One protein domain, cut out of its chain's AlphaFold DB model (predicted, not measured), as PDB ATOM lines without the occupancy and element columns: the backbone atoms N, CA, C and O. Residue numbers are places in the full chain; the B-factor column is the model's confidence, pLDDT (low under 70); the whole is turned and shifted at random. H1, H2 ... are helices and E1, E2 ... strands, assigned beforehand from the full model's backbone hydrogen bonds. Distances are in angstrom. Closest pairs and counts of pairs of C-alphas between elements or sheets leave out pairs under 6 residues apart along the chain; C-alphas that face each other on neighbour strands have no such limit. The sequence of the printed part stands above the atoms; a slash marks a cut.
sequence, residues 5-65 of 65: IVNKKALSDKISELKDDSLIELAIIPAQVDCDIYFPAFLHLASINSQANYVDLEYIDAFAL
ATOM      1  N   ILE A   5     -15.491   8.412 293.058       84.81
ATOM      2  CA  ILE A   5     -14.904   9.595 292.439       84.81
ATOM      3  C   ILE A   5     -15.833  10.051 291.327       84.81
ATOM      4  O   ILE A   5     -16.066   9.328 290.361       84.81
ATOM      5  N   VAL A   6     -16.343  11.269 291.463       84.12
ATOM      6  CA  VAL A   6     -17.220  11.895 290.473       84.12
ATOM      7  C   VAL A   6     -16.486  12.993 289.723       84.12
ATOM      8  O   VAL A   6     -15.598  13.668 290.258       84.12
ATOM      9  N   ASN A   7     -16.864  13.198 288.465       88.25
ATOM     10  CA  ASN A   7     -16.344  14.308 287.685       88.25
ATOM     11  C   ASN A   7     -16.853  15.644 288.256       88.25
ATOM     12  O   ASN A   7     -18.058  15.889 288.320       88.25
ATOM     13  N   LYS A   8     -15.927  16.538 288.627       89.06
ATOM     14  CA  LYS A   8     -16.251  17.856 289.199       89.06
ATOM     15  C   LYS A   8     -17.169  18.689 288.298       89.06
ATOM     16  O   LYS A   8     -18.067  19.349 288.809       89.06
ATOM     17  N   LYS A   9     -16.928  18.691 286.982       90.00
ATOM     18  CA  LYS A   9     -17.728  19.466 286.027       90.00
ATOM     19  C   LYS A   9     -19.144  18.904 285.937       90.00
ATOM     20  O   LYS A   9     -20.078  19.674 286.080       90.00
ATOM     21  N   ALA A  10     -19.293  17.586 285.803       86.56
ATOM     22  CA  ALA A  10     -20.610  16.950 285.749       86.56
ATOM     23  C   ALA A  10     -21.431  17.212 287.021       86.56
ATOM     24  O   ALA A  10     -22.600  17.569 286.931       86.56
ATOM     25  N   LEU A  11     -20.806  17.116 288.202       87.50
ATOM     26  CA  LEU A  11     -21.457  17.467 289.467       87.50
ATOM     27  C   LEU A  11     -21.879  18.942 289.500       87.50
ATOM     28  O   LEU A  11     -22.999  19.251 289.886       87.50
ATOM     29  N   SER A  12     -20.994  19.848 289.081       89.81
ATOM     30  CA  SER A  12     -21.282  21.284 289.066       89.81
ATOM     31  C   SER A  12     -22.406  21.646 288.097       89.81
ATOM     32  O   SER A  12     -23.269  22.434 288.463       89.81
ATOM     33  N   ASP A  13     -22.394  21.085 286.885       88.88
ATOM     34  CA  ASP A  13     -23.408  21.337 285.858       88.88
ATOM     35  C   ASP A  13     -24.783  20.856 286.376       88.88
ATOM     36  O   ASP A  13     -25.748  21.614 286.362       88.88
ATOM     37  N   LYS A  14     -24.843  19.665 286.987       86.88
ATOM     38  CA  LYS A  14     -26.074  19.093 287.559       86.88
ATOM     39  C   LYS A  14     -26.627  19.892 288.744       86.88
ATOM     40  O   LYS A  14     -27.831  20.077 288.865       86.88
ATOM     41  N   ILE A  15     -25.747  20.402 289.609       87.81
ATOM     42  CA  ILE A  15     -26.142  21.274 290.726       87.81
ATOM     43  C   ILE A  15     -26.614  22.645 290.221       87.81
ATOM     44  O   ILE A  15     -27.505  23.234 290.821       87.81
ATOM     45  N   SER A  16     -26.048  23.154 289.123       89.44
ATOM     46  CA  SER A  16     -26.394  24.482 288.598       89.44
ATOM     47  C   SER A  16     -27.823  24.594 288.059       89.44
ATOM     48  O   SER A  16     -28.339  25.699 287.921       89.44
ATOM     49  N   GLU A  17     -28.473  23.462 287.782       85.38
ATOM     50  CA  GLU A  17     -29.872  23.400 287.349       85.38
ATOM     51  C   GLU A  17     -30.865  23.499 288.523       85.38
ATOM     52  O   GLU A  17     -32.072  23.649 288.316       85.38
ATOM     53  N   LEU A  18     -30.377  23.418 289.765       87.12
ATOM     54  CA  LEU A  18     -31.201  23.452 290.971       87.12
ATOM     55  C   LEU A  18     -31.500  24.890 291.397       87.12
ATOM     56  O   LEU A  18     -30.717  25.808 291.170       87.12
ATOM     57  N   LYS A  19     -32.647  25.091 292.053       85.25
ATOM     58  CA  LYS A  19     -32.990  26.397 292.634       85.25
ATOM     59  C   LYS A  19     -32.116  26.673 293.856       85.25
ATOM     60  O   LYS A  19     -31.867  25.750 294.628       85.25
ATOM     61  N   ASP A  20     -31.762  27.939 294.074       82.25
ATOM     62  CA  ASP A  20     -30.882  28.389 295.168       82.25
ATOM     63  C   ASP A  20     -31.341  27.961 296.577       82.25
ATOM     64  O   ASP A  20     -30.520  27.829 297.480       82.25
ATOM     65  N   ASP A  21     -32.644  27.743 296.784       86.94
ATOM     66  CA  ASP A  21     -33.234  27.312 298.057       86.94
ATOM     67  C   ASP A  21     -33.342  25.785 298.212       86.94
ATOM     68  O   ASP A  21     -33.879  25.301 299.211       86.94
ATOM     69  N   SER A  22     -32.858  25.016 297.236       89.44
ATOM     70  CA  SER A  22     -32.930  23.555 297.263       89.44
ATOM     71  C   SER A  22     -31.842  22.967 298.159       89.44
ATOM     72  O   SER A  22     -30.674  23.348 298.087       89.44
ATOM     73  N   LEU A  23     -32.207  21.976 298.968       92.19
ATOM     74  CA  LEU A  23     -31.246  21.114 299.647       92.19
ATOM     75  C   LEU A  23     -30.759  20.035 298.682       92.19
ATOM     76  O   LEU A  23     -31.511  19.578 297.823       92.19
ATOM     77  N   ILE A  24     -29.515  19.601 298.861       91.19
ATOM     78  CA  ILE A  24     -28.910  18.528 298.072       91.19
ATOM     79  C   ILE A  24     -28.678  17.328 298.987       91.19
ATOM     80  O   ILE A  24     -28.001  17.443 300.010       91.19
ATOM     81  N   GLU A  25     -29.215  16.176 298.602       90.69
ATOM     82  CA  GLU A  25     -28.944  14.886 299.231       90.69
ATOM     83  C   GLU A  25     -27.841  14.156 298.455       90.69
ATOM     84  O   GLU A  25     -27.897  14.036 297.232       90.69
ATOM     85  N   LEU A  26     -26.830  13.673 299.181       89.00
ATOM     86  CA  LEU A  26     -25.725  12.874 298.652       89.00
ATOM     87  C   LEU A  26     -25.669  11.553 299.419       89.00
ATOM     88  O   LEU A  26     -25.299  11.541 300.596       89.00
ATOM     89  N   ALA A  27     -26.005  10.447 298.758       89.06
ATOM     90  CA  ALA A  27     -26.070   9.130 299.385       89.06
ATOM     91  C   ALA A  27     -25.167   8.117 298.670       89.06
ATOM     92  O   ALA A  27     -25.215   7.962 297.453       89.06
ATOM     93  N   ILE A  28     -24.335   7.395 299.426       87.31
ATOM     94  CA  ILE A  28     -23.592   6.248 298.892       87.31
ATOM     95  C   ILE A  28     -24.504   5.032 298.983       87.31
ATOM     96  O   ILE A  28     -24.781   4.545 300.081       87.31
ATOM     97  N   ILE A  29     -24.933   4.526 297.832       87.38
ATOM     98  CA  ILE A  29     -25.695   3.287 297.753       87.38
ATOM     99  C   ILE A  29     -24.690   2.133 297.683       87.38
ATOM    100  O   ILE A  29     -23.820   2.139 296.805       87.38
ATOM    101  N   PRO A  30     -24.734   1.170 298.622       87.56
ATOM    102  CA  PRO A  30     -23.817   0.041 298.608       87.56
ATOM    103  C   PRO A  30     -24.056  -0.836 297.374       87.56
ATOM    104  O   PRO A  30     -25.132  -0.822 296.779       87.56
ATOM    105  N   ALA A  31     -23.045  -1.626 297.010       88.62
ATOM    106  CA  ALA A  31     -23.212  -2.636 295.975       88.62
ATOM    107  C   ALA A  31     -24.332  -3.603 296.376       88.62
ATOM    108  O   ALA A  31     -24.420  -4.012 297.537       88.62
ATOM    109  N   GLN A  32     -25.171  -3.960 295.413       91.31
ATOM    110  CA  GLN A  32     -26.349  -4.787 295.632       91.31
ATOM    111  C   GLN A  32     -26.449  -5.858 294.552       91.31
ATOM    112  O   GLN A  32     -26.007  -5.666 293.420       91.31
ATOM    113  N   VAL A  33     -27.012  -7.002 294.922       93.75
ATOM    114  CA  VAL A  33     -27.392  -8.046 293.975       93.75
ATOM    115  C   VAL A  33     -28.907  -8.051 293.926       93.75
ATOM    116  O   VAL A  33     -29.545  -8.249 294.959       93.75
ATOM    117  N   ASP A  34     -29.461  -7.823 292.743       90.38
ATOM    118  CA  ASP A  34     -30.898  -7.891 292.501       90.38
ATOM    119  C   ASP A  34     -31.155  -8.810 291.308       90.38
ATOM    120  O   ASP A  34     -30.563  -8.637 290.245       90.38
ATOM    121  N   CYS A  35     -31.997  -9.825 291.507       91.38
ATOM    122  CA  CYS A  35     -32.341 -10.827 290.493       91.38
ATOM    123  C   CYS A  35     -31.116 -11.424 289.760       91.38
ATOM    124  O   CYS A  35     -31.090 -11.480 288.533       91.38
ATOM    125  N   ASP A  36     -30.089 -11.840 290.515       92.06
ATOM    126  CA  ASP A  36     -28.799 -12.367 290.023       92.06
ATOM    127  C   ASP A  36     -27.938 -11.377 289.213       92.06
ATOM    128  O   ASP A  36     -26.874 -11.737 288.701       92.06
ATOM    129  N   ILE A  37     -28.341 -10.108 289.139       91.50
ATOM    130  CA  ILE A  37     -27.563  -9.035 288.524       91.50
ATOM    131  C   ILE A  37     -26.809  -8.288 289.621       91.50
ATOM    132  O   ILE A  37     -27.385  -7.804 290.596       91.50
ATOM    133  N   TYR A  38     -25.491  -8.192 289.455       88.62
ATOM    134  CA  TYR A  38     -24.642  -7.399 290.334       88.62
ATOM    135  C   TYR A  38     -24.661  -5.929 289.911       88.62
ATOM    136  O   TYR A  38     -24.253  -5.588 288.798       88.62
ATOM    137  N   PHE A  39     -25.056  -5.062 290.835       86.25
ATOM    138  CA  PHE A  39     -24.970  -3.616 290.702       86.25
ATOM    139  C   PHE A  39     -23.858  -3.093 291.621       86.25
ATOM    140  O   PHE A  39     -23.901  -3.325 292.835       86.25
ATOM    141  N   PRO A  40     -22.844  -2.394 291.083       84.94
ATOM    142  CA  PRO A  40     -21.787  -1.817 291.901       84.94
ATOM    143  C   PRO A  40     -22.326  -0.693 292.794       84.94
ATOM    144  O   PRO A  40     -23.385  -0.123 292.538       84.94
ATOM    145  N   ALA A  41     -21.564  -0.347 293.834       87.19
ATOM    146  CA  ALA A  41     -21.862   0.824 294.652       87.19
ATOM    147  C   ALA A  41     -21.826   2.103 293.799       87.19
ATOM    148  O   ALA A  41     -20.945   2.252 292.947       87.19
ATOM    149  N   PHE A  42     -22.738   3.038 294.056       85.62
ATOM    150  CA  PHE A  42     -22.841   4.294 293.307       85.62
ATOM    151  C   PHE A  42     -23.234   5.469 294.212       85.62
ATOM    152  O   PHE A  42     -23.716   5.283 295.330       85.62
ATOM    153  N   LEU A  43     -22.966   6.694 293.744       86.81
ATOM    154  CA  LEU A  43     -23.397   7.917 294.417       86.81
ATOM    155  C   LEU A  43     -24.761   8.314 293.861       86.81
ATOM    156  O   LEU A  43     -24.888   8.611 292.672       86.81
ATOM    157  N   HIS A  44     -25.756   8.328 294.735       88.50
ATOM    158  CA  HIS A  44     -27.079   8.855 294.461       88.50
ATOM    159  C   HIS A  44     -27.137  10.346 294.819       88.50
ATOM    160  O   HIS A  44     -26.541  10.780 295.813       88.50
ATOM    161  N   LEU A  45     -27.803  11.120 293.963       89.56
ATOM    162  CA  LEU A  45     -27.973  12.560 294.088       89.56
ATOM    163  C   LEU A  45     -29.461  12.887 293.977       89.56
ATOM    164  O   LEU A  45     -30.104  12.529 292.992       89.56
ATOM    165  N   ALA A  46     -29.975  13.644 294.938       91.38
ATOM    166  CA  ALA A  46     -31.320  14.197 294.870       91.38
ATOM    167  C   ALA A  46     -31.361  15.652 295.327       91.38
ATOM    168  O   ALA A  46     -30.471  16.142 296.026       91.38
ATOM    169  N   SER A  47     -32.423  16.337 294.918       92.56
ATOM    170  CA  SER A  47     -32.763  17.678 295.370       92.56
ATOM    171  C   SER A  47     -34.055  17.648 296.175       92.56
ATOM    172  O   SER A  47     -35.011  16.960 295.815       92.56
ATOM    173  N   ILE A  48     -34.085  18.407 297.267       92.62
ATOM    174  CA  ILE A  48     -35.270  18.593 298.102       92.62
ATOM    175  C   ILE A  48     -35.582  20.085 298.107       92.62
ATOM    176  O   ILE A  48     -34.818  20.889 298.641       92.62
ATOM    177  N   ASN A  49     -36.701  20.469 297.497       88.06
ATOM    178  CA  ASN A  49     -37.096  21.876 297.452       88.06
ATOM    179  C   ASN A  49     -37.778  22.332 298.756       88.06
ATOM    180  O   ASN A  49     -38.126  21.523 299.617       88.06
ATOM    181  N   SER A  50     -38.023  23.637 298.893       83.94
ATOM    182  CA  SER A  50     -38.653  24.257 300.074       83.94
ATOM    183  C   SER A  50     -40.066  23.753 300.405       83.94
ATOM    184  O   SER A  50     -40.564  23.974 301.506       83.94
ATOM    185  N   GLN A  51     -40.708  23.039 299.481       86.94
ATOM    186  CA  GLN A  51     -42.005  22.387 299.672       86.94
ATOM    187  C   GLN A  51     -41.868  20.901 300.052       86.94
ATOM    188  O   GLN A  51     -42.859  20.176 300.030       86.94
ATOM    189  N   ALA A  52     -40.654  20.449 300.382       84.38
ATOM    190  CA  ALA A  52     -40.306  19.057 300.664       84.38
ATOM    191  C   ALA A  52     -40.569  18.091 299.493       84.38
ATOM    192  O   ALA A  52     -40.723  16.889 299.705       84.38
ATOM    193  N   ASN A  53     -40.601  18.590 298.251       88.00
ATOM    194  CA  ASN A  53     -40.666  17.697 297.099       88.00
ATOM    195  C   ASN A  53     -39.283  17.122 296.823       88.00
ATOM    196  O   ASN A  53     -38.316  17.872 296.663       88.00
ATOM    197  N   TYR A  54     -39.239  15.800 296.725       91.00
ATOM    198  CA  TYR A  54     -38.058  15.044 296.355       91.00
ATOM    199  C   TYR A  54     -37.951  14.950 294.835       91.00
ATOM    200  O   TYR A  54     -38.887  14.504 294.169       91.00
ATOM    201  N   VAL A  55     -36.812  15.364 294.294       87.19
ATOM    202  CA  VAL A  55     -36.472  15.201 292.884       87.19
ATOM    203  C   VAL A  55     -35.243  14.314 292.813       87.19
ATOM    204  O   VAL A  55     -34.154  14.722 293.218       87.19
ATOM    205  N   ASP A  56     -35.439  13.100 292.305       86.00
ATOM    206  CA  ASP A  56     -34.335  12.212 291.971       86.00
ATOM    207  C   ASP A  56     -33.585  12.810 290.783       86.00
ATOM    208  O   ASP A  56     -34.169  13.043 289.723       86.00
ATOM    209  N   LEU A  57     -32.307  13.117 290.987       81.81
ATOM    210  CA  LEU A  57     -31.466  13.645 289.928       81.81
ATOM    211  C   LEU A  57     -30.714  12.522 289.219       81.81
ATOM    212  O   LEU A  57     -30.003  12.825 288.277       81.81
ATOM    213  N   GLU A  58     -30.871  11.254 289.602       74.38
ATOM    214  CA  GLU A  58     -30.099  10.099 289.125       74.38
ATOM    215  C   GLU A  58     -28.604  10.147 289.506       74.38
ATOM    216  O   GLU A  58     -28.107  11.060 290.177       74.38
ATOM    217  N   TYR A  59     -27.838   9.161 289.031       67.75
ATOM    218  CA  TYR A  59     -26.402   9.050 289.273       67.75
ATOM    219  C   TYR A  59     -25.582  10.038 288.423       67.75
ATOM    220  O   TYR A  59     -26.000  10.521 287.369       67.75
ATOM    221  N   ILE A  60     -24.397  10.395 288.912       69.44
ATOM    222  CA  ILE A  60     -23.348  11.029 288.102       69.44
ATOM    223  C   ILE A  60     -22.386   9.920 287.703       69.44
ATOM    224  O   ILE A  60     -22.079   9.074 288.544       69.44
ATOM    225  N   ASP A  61     -21.897   9.939 286.460       64.12
ATOM    226  CA  ASP A  61     -20.857   9.010 286.016       64.12
ATOM    227  C   ASP A  61     -19.703   9.001 287.022       64.12
ATOM    228  O   ASP A  61     -19.001   9.998 287.247       64.12
ATOM    229  N   ALA A  62     -19.565   7.856 287.675       59.22
ATOM    230  CA  ALA A  62     -18.704   7.674 288.815       59.22
ATOM    231  C   ALA A  62     -17.661   6.607 288.511       59.22
ATOM    232  O   ALA A  62     -17.973   5.520 288.027       59.22
ATOM    233  N   PHE A  63     -16.416   6.903 288.862       60.16
ATOM    234  CA  PHE A  63     -15.353   5.914 288.894       60.16
ATOM    235  C   PHE A  63     -15.309   5.317 290.302       60.16
ATOM    236  O   PHE A  63     -14.934   5.993 291.266       60.16
ATOM    237  N   ALA A  64     -15.727   4.057 290.422       53.09
ATOM    238  CA  ALA A  64     -15.459   3.244 291.601       53.09
ATOM    239  C   ALA A  64     -14.019   2.710 291.495       53.09
ATOM    240  O   ALA A  64     -13.686   2.041 290.515       53.09
ATOM    241  N   LEU A  65     -13.167   3.055 292.466       48.03
ATOM    242  CA  LEU A  65     -11.803   2.528 292.621       48.03
ATOM    243  C   LEU A  65     -11.740   1.527 293.775       48.03
ATOM    244  O   LEU A  65     -12.383   1.802 294.818       48.03
TER     245      LEU A  65
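AT A GLANCE: This is residues 5 to 65 of the 65 residues of an uncharacterized protein of Papillibacter sp (UniProt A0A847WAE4). Two long antiparallel strands, E1 and E4, make a ribbon through the middle of the domain; past a bend at one end it runs on as the small hairpin E2 and E3, whose residues 33 to 38 stick out free, and the short strand E5 joins E4 towards the other end. The one helix, H1, only grazes this sheet, and after E5 the chain folds back to E6, which pairs with residues 5 to 6. The printed part has 61 residues, with H1, E1, E2, E3, E4, E5 and E6 in that order along the chain; the larger sheet has the order E1, E4, E5, antiparallel throughout, and the class is mixed, helices and strands. The whole is loose, with a radius of gyration of the C-alphas of 13.3 A, and flat, spanning 40 by 25 by 12 A.

IN THESE COORDINATES: E1, residues 23 to 29, is 18.8 A long and begins with C-alpha 23 at (-31.246, 21.114, 299.647). E4, residues 42 to 48, is 19.5 A long, and E5 is residues 54 to 56. E2 is residues 32 to 34 and E3 residues 37 to 39. H1, residues 8 to 16, is 12.1 A long and begins with C-alpha 8 at (-16.251, 17.856, 289.199). E6, residues 62 to 64, ends with C-alpha 64 at (-15.459, 3.244, 291.601).

HOW THE PARTS SIT: E4 is the inner strand of the larger sheet, and E1 and E5 are its edge strands. E1 and E4 are antiparallel at 157 degrees, with N 23 and O 48 at 2.8 A and N 44 and O 27 at 2.8 A, within hydrogen-bond range. E4 and E5 form a hairpin at 146 degrees, with N 55 and O 47 at 2.8 A. E1 runs on into E2 across a break of 2 residues at 77 degrees, and E3 runs on into E4 across a break of 2 residues at 65 degrees. E2 and E3 form a hairpin at 151 degrees, with N 39 and O 32 at 2.8 A. H1 is on the larger sheet but only grazes it, with its residues 11 to 15. In H1 every O i to N i+4 pair is within hydrogen-bond range. E6 pairs with no named strand, but its residues 62 to 63 pair antiparallel with residues 5 to 6. The closest C-alphas of E4 and E6, those of Phe 42 and Ala 62, are 7.0 A apart. H1 and E6 are apart.

THE WHOLE: The two C-alphas farthest apart, those of Asp 20 and Asp 36, are 41.1 A from each other. The printed part has no cut, and no link is long. The mean pLDDT of the printed part is 84.8, but residues 59 to 65 are under 70.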